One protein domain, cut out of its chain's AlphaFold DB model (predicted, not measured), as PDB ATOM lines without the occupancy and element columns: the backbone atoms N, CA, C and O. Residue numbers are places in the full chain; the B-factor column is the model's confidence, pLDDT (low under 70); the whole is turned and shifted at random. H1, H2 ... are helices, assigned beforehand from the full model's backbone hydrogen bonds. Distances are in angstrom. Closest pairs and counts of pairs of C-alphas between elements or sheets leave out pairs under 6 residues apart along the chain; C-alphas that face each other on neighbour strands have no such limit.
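This is residues 92 to 138 of the 175 residues of the protein "Transposase" of Aminobacter sp. SR38 (UniProt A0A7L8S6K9). Two helices make a loose, open angle: H1 comes with its end at Ala 109 toward the side of H2, near Phe 129, and the link of residues 110 to 118 loops out to where H2 begins. Residues 92 to 103, the first printed residues and much of H1, stick out as a free arm. The printed part has 47 residues, with two named helices, H1 then H2, and no named strand; its class is all helix. It is loose, with a radius of gyration of the C-alphas of 12.5 A, and elongated, spanning 37 by 24 by 15 A.

H1, residues 97 to 109, is 18.3 A long and begins with C-alpha 97 at (-74.603, 70.942, 80.911). H2, residues 119 to 136, is 24.9 A long and ends with C-alpha 136 at (-59.262, 73.717, 62.746).

H1 and H2 are close but not clearly touching; their closest C-alphas, those of Ala 109 and Phe 129, are 7.9 A apart. They run opposite ways at a steep tilt of 65 degrees. In both, every O i to N i+4 pair is within hydrogen-bond range.

The C-alphas farthest apart, those of His 92 and Glu 117, are 37.5 A apart. The printed part has no cut, and the link from H1 to H2 is short. Residues 92 to 97 have pLDDT under 70.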
ATOM      1  N   HIS A  92     -82.102  67.712  87.451       54.88
ATOM      2  CA  HIS A  92     -80.722  67.223  87.571       54.88
ATOM      3  C   HIS A  92     -79.806  67.821  86.481       54.88
ATOM      4  O   HIS A  92     -79.553  67.190  85.451       54.88
ATOM      5  N   PRO A  93     -79.287  69.046  86.692       53.19
ATOM      6  CA  PRO A  93     -78.626  69.847  85.653       53.19
ATOM      7  C   PRO A  93     -77.278  69.289  85.172       53.19
ATOM      8  O   PRO A  93     -76.825  69.632  84.079       53.19
ATOM      9  N   TRP A  94     -76.627  68.416  85.947       54.69
ATOM     10  CA  TRP A  94     -75.264  67.967  85.638       54.69
ATOM     11  C   TRP A  94     -75.173  67.127  84.351       54.69
ATOM     12  O   TRP A  94     -74.101  67.046  83.751       54.69
ATOM     13  N   THR A  95     -76.292  66.558  83.890       54.03
ATOM     14  CA  THR A  95     -76.321  65.666  82.719       54.03
ATOM     15  C   THR A  95     -76.481  66.423  81.394       54.03
ATOM     16  O   THR A  95     -75.948  65.989  80.376       54.03
ATOM     17  N   ASN A  96     -77.141  67.589  81.392       66.50
ATOM     18  CA  ASN A  96     -77.381  68.379  80.172       66.50
ATOM     19  C   ASN A  96     -76.339  69.491  79.936       66.50
ATOM     20  O   ASN A  96     -76.252  70.069  78.852       66.50
ATOM     21  N   GLY A  97     -75.502  69.785  80.935       68.88
ATOM     22  CA  GLY A  97     -74.603  70.942  80.911       68.88
ATOM     23  C   GLY A  97     -73.600  70.966  79.748       68.88
ATOM     24  O   GLY A  97     -73.222  72.046  79.294       68.88
ATOM     25  N   GLN A  98     -73.189  69.807  79.221       74.50
ATOM     26  CA  GLN A  98     -72.276  69.743  78.067       74.50
ATOM     27  C   GLN A  98     -72.952  70.216  76.773       74.50
ATOM     28  O   GLN A  98     -72.404  71.056  76.057       74.50
ATOM     29  N   VAL A  99     -74.168  69.729  76.501       75.44
ATOM     30  CA  VAL A  99     -74.953  70.131  75.324       75.44
ATOM     31  C   VAL A  99     -75.363  71.596  75.445       75.44
ATOM     32  O   VAL A  99     -75.231  72.360  74.492       75.44
ATOM     33  N   GLU A 100     -75.772  72.036  76.635       81.88
ATOM     34  CA  GLU A 100     -76.092  73.443  76.890       81.88
ATOM     35  C   GLU A 100     -74.887  74.371  76.685       81.88
ATOM     36  O   GLU A 100     -75.027  75.453  76.107       81.88
ATOM     37  N   ARG A 101     -73.688  73.959  77.117       81.75
ATOM     38  CA  ARG A 101     -72.442  74.709  76.895       81.75
ATOM     39  C   ARG A 101     -72.100  74.803  75.408       81.75
ATOM     40  O   ARG A 101     -71.743  75.888  74.940       81.75
ATOM     41  N   MET A 102     -72.245  73.710  74.658       82.38
ATOM     42  CA  MET A 102     -72.045  73.724  73.207       82.38
ATOM     43  C   MET A 102     -73.052  74.655  72.522       82.38
ATOM     44  O   MET A 102     -72.663  75.549  71.773       82.38
ATOM     45  N   ASN A 103     -74.336  74.527  72.854       84.44
ATOM     46  CA  ASN A 103     -75.397  75.361  72.291       84.44
ATOM     47  C   ASN A 103     -75.185  76.849  72.584       84.44
ATOM     48  O   ASN A 103     -75.475  77.697  71.741       84.44
ATOM     49  N   ARG A 104     -74.654  77.185  73.764       84.19
ATOM     50  CA  ARG A 104     -74.253  78.556  74.096       84.19
ATOM     51  C   ARG A 104     -73.130  79.045  73.183       84.19
ATOM     52  O   ARG A 104     -73.276  80.107  72.594       84.19
ATOM     53  N   THR A 105     -72.089  78.233  72.996       87.00
ATOM     54  CA  THR A 105     -70.948  78.547  72.118       87.00
ATOM     55  C   THR A 105     -71.395  78.805  70.677       87.00
ATOM     56  O   THR A 105     -70.970  79.783  70.070       87.00
ATOM     57  N   ILE A 106     -72.295  77.972  70.145       87.06
ATOM     58  CA  ILE A 106     -72.858  78.156  68.798       87.06
ATOM     59  C   ILE A 106     -73.633  79.474  68.719       87.06
ATOM     60  O   ILE A 106     -73.454  80.241  67.774       87.06
ATOM     61  N   LYS A 107     -74.476  79.769  69.716       87.12
ATOM     62  CA  LYS A 107     -75.257  81.016  69.753       87.12
ATOM     63  C   LYS A 107     -74.369  82.255  69.844       87.12
ATOM     64  O   LYS A 107     -74.662  83.241  69.172       87.12
ATOM     65  N   ASP A 108     -73.306  82.193  70.641       88.44
ATOM     66  CA  ASP A 108     -72.312  83.265  70.780       88.44
ATOM     67  C   ASP A 108     -71.561  83.526  69.472       88.44
ATOM     68  O   ASP A 108     -71.334  84.678  69.114       88.44
ATOM     69  N   ALA A 109     -71.227  82.468  68.731       85.56
ATOM     70  CA  ALA A 109     -70.546  82.583  67.445       85.56
ATOM     71  C   ALA A 109     -71.465  83.037  66.296       85.56
ATOM     72  O   ALA A 109     -70.981  83.595  65.317       85.56
ATOM     73  N   THR A 110     -72.777  82.804  66.399       88.06
ATOM     74  CA  THR A 110     -73.728  83.051  65.305       88.06
ATOM     75  C   THR A 110     -74.710  84.171  65.643       88.06
ATOM     76  O   THR A 110     -74.420  85.344  65.435       88.06
ATOM     77  N   VAL A 111     -75.889  83.815  66.150       86.50
ATOM     78  CA  VAL A 111     -77.069  84.682  66.278       86.50
ATOM     79  C   VAL A 111     -76.909  85.835  67.267       86.50
ATOM     80  O   VAL A 111     -77.680  86.784  67.206       86.50
ATOM     81  N   ARG A 112     -75.941  85.773  68.192       88.69
ATOM     82  CA  ARG A 112     -75.651  86.888  69.112       88.69
ATOM     83  C   ARG A 112     -74.742  87.952  68.502       88.69
ATOM     84  O   ARG A 112     -74.765  89.084  68.968       88.69
ATOM     85  N   ARG A 113     -73.943  87.592  67.495       88.38
ATOM     86  CA  ARG A 113     -72.942  88.476  66.875       88.38
ATOM     87  C   ARG A 113     -73.347  88.951  65.481       88.38
ATOM     88  O   ARG A 113     -72.921  90.020  65.060       88.38
ATOM     89  N   HIS A 114     -74.163  88.171  64.776       87.38
ATOM     90  CA  HIS A 114     -74.548  88.421  63.392       87.38
ATOM     91  C   HIS A 114     -76.066  88.443  63.238       87.38
ATOM     92  O   HIS A 114     -76.773  87.605  63.802       87.38
ATOM     93  N   TYR A 115     -76.549  89.376  62.420       90.94
ATOM     94  CA  TYR A 115     -77.914  89.371  61.911       90.94
ATOM     95  C   TYR A 115     -77.964  88.603  60.586       90.94
ATOM     96  O   TYR A 115     -77.058  88.727  59.765       90.94
ATOM     97  N   TYR A 116     -79.020  87.815  60.378       89.88
ATOM     98  CA  TYR A 116     -79.233  87.069  59.139       89.88
ATOM     99  C   TYR A 116     -80.556  87.484  58.517       89.88
ATOM    100  O   TYR A 116     -81.596  87.428  59.169       89.88
ATOM    101  N   GLU A 117     -80.513  87.822  57.236       85.94
ATOM    102  CA  GLU A 117     -81.698  88.164  56.448       85.94
ATOM    103  C   GLU A 117     -82.528  86.923  56.094       85.94
ATOM    104  O   GLU A 117     -83.748  86.989  55.966       85.94
ATOM    105  N   SER A 118     -81.874  85.766  55.949       89.81
ATOM    106  CA  SER A 118     -82.521  84.509  55.583       89.81
ATOM    107  C   SER A 118     -81.967  83.320  56.358       89.81
ATOM    108  O   SER A 118     -80.828  83.303  56.830       89.81
ATOM    109  N   HIS A 119     -82.786  82.275  56.453       87.88
ATOM    110  CA  HIS A 119     -82.410  81.044  57.138       87.88
ATOM    111  C   HIS A 119     -81.268  80.294  56.430       87.88
ATOM    112  O   HIS A 119     -80.464  79.640  57.089       87.88
ATOM    113  N   ASN A 120     -81.149  80.431  55.107       88.94
ATOM    114  CA  ASN A 120     -80.067  79.809  54.342       88.94
ATOM    115  C   ASN A 120     -78.702  80.392  54.730       88.94
ATOM    116  O   ASN A 120     -77.770  79.637  54.973       88.94
ATOM    117  N   ARG A 121     -78.609  81.714  54.943       86.56
ATOM    118  CA  ARG A 121     -77.365  82.348  55.416       86.56
ATOM    119  C   ARG A 121     -76.935  81.849  56.794       86.56
ATOM    120  O   ARG A 121     -75.745  81.661  57.037       86.56
ATOM    121  N   LEU A 122     -77.894  81.601  57.689       89.00
ATOM    122  CA  LEU A 122     -77.602  80.987  58.984       89.00
ATOM    123  C   LEU A 122     -77.091  79.548  58.815       89.00
ATOM    124  O   LEU A 122     -76.138  79.171  59.493       89.00
ATOM    125  N   LYS A 123     -77.690  78.754  57.916       89.44
ATOM    126  CA  LYS A 123     -77.237  77.383  57.623       89.44
ATOM    127  C   LYS A 123     -75.798  77.355  57.102       89.44
ATOM    128  O   LYS A 123     -75.000  76.577  57.620       89.44
ATOM    129  N   ASP A 124     -75.452  78.234  56.166       89.44
ATOM    130  CA  ASP A 124     -74.099  78.312  55.596       89.44
ATOM    131  C   ASP A 124     -73.059  78.699  56.658       89.44
ATOM    132  O   ASP A 124     -71.989  78.089  56.765       89.44
ATOM    133  N   HIS A 125     -73.387  79.679  57.507       89.12
ATOM    134  CA  HIS A 125     -72.490  80.084  58.585       89.12
ATOM    135  C   HIS A 125     -72.353  78.988  59.650       89.12
ATOM    136  O   HIS A 125     -71.250  78.732  60.128       89.12
ATOM    137  N   LEU A 126     -73.437  78.282  59.989       89.06
ATOM    138  CA  LEU A 126     -73.371  77.127  60.887       89.06
ATOM    139  C   LEU A 126     -72.482  76.019  60.318       89.06
ATOM    140  O   LEU A 126     -71.659  75.483  61.057       89.06
ATOM    141  N   ALA A 127     -72.598  75.703  59.025       87.38
ATOM    142  CA  ALA A 127     -71.743  74.718  58.366       87.38
ATOM    143  C   ALA A 127     -70.263  75.130  58.424       87.38
ATOM    144  O   ALA A 127     -69.411  74.330  58.811       87.38
ATOM    145  N   THR A 128     -69.975  76.403  58.143       89.00
ATOM    146  CA  THR A 128     -68.622  76.975  58.241       89.00
ATOM    147  C   THR A 128     -68.080  76.890  59.671       89.00
ATOM    148  O   THR A 128     -66.950  76.451  59.889       89.00
ATOM    149  N   PHE A 129     -68.897  77.249  60.666       87.69
ATOM    150  CA  PHE A 129     -68.538  77.158  62.079       87.69
ATOM    151  C   PHE A 129     -68.241  75.714  62.498       87.69
ATOM    152  O   PHE A 129     -67.238  75.468  63.164       87.69
ATOM    153  N   LEU A 130     -69.085  74.759  62.102       87.81
ATOM    154  CA  LEU A 130     -68.888  73.334  62.379       87.81
ATOM    155  C   LEU A 130     -67.604  72.802  61.737       87.81
ATOM    156  O   LEU A 130     -66.855  72.089  62.404       87.81
ATOM    157  N   GLY A 131     -67.318  73.182  60.489       86.19
ATOM    158  CA  GLY A 131     -66.070  72.830  59.811       86.19
ATOM    159  C   GLY A 131     -64.848  73.356  60.565       86.19
ATOM    160  O   GLY A 131     -63.968  72.586  60.950       86.19
ATOM    161  N   ALA A 132     -64.830  74.652  60.880       87.94
ATOM    162  CA  ALA A 132     -63.742  75.258  61.644       87.94
ATOM    163  C   ALA A 132     -63.601  74.642  63.048       87.94
ATOM    164  O   ALA A 132     -62.491  74.382  63.512       87.94
ATOM    165  N   TYR A 133     -64.713  74.370  63.733       86.69
ATOM    166  CA  TYR A 133     -64.696  73.790  65.072       86.69
ATOM    167  C   TYR A 133     -64.149  72.359  65.071       86.69
ATOM    168  O   TYR A 133     -63.305  72.039  65.902       86.69
ATOM    169  N   ASN A 134     -64.605  71.512  64.147       86.50
ATOM    170  CA  ASN A 134     -64.223  70.102  64.120       86.50
ATOM    171  C   ASN A 134     -62.795  69.884  63.610       86.50
ATOM    172  O   ASN A 134     -62.106  69.016  64.146       86.50
ATOM    173  N   PHE A 135     -62.353  70.667  62.618       84.88
ATOM    174  CA  PHE A 135     -61.094  70.419  61.906       84.88
ATOM    175  C   PHE A 135     -59.978  71.430  62.190       84.88
ATOM    176  O   PHE A 135     -58.814  71.062  62.103       84.88
ATOM    177  N   ALA A 136     -60.287  72.682  62.543       86.69
ATOM    178  CA  ALA A 136     -59.262  73.717  62.746       86.69
ATOM    179  C   ALA A 136     -59.044  74.076  64.225       86.69
ATOM    180  O   ALA A 136     -57.940  74.438  64.636       86.69
ATOM    181  N   LYS A 137     -60.085  73.983  65.061       86.44
ATOM    182  CA  LYS A 137     -60.009  74.414  66.460       86.44
ATOM    183  C   LYS A 137     -59.345  73.358  67.340       86.44
ATOM    184  O   LYS A 137     -59.947  72.347  67.688       86.44
ATOM    185  N   ARG A 138     -58.129  73.651  67.803       87.44
ATOM    186  CA  ARG A 138     -57.440  72.861  68.835       87.44
ATOM    187  C   ARG A 138     -57.995  73.182  70.222       87.44
ATOM    188  O   ARG A 138     -58.087  74.348  70.612       87.44
TER     189      ARG A 138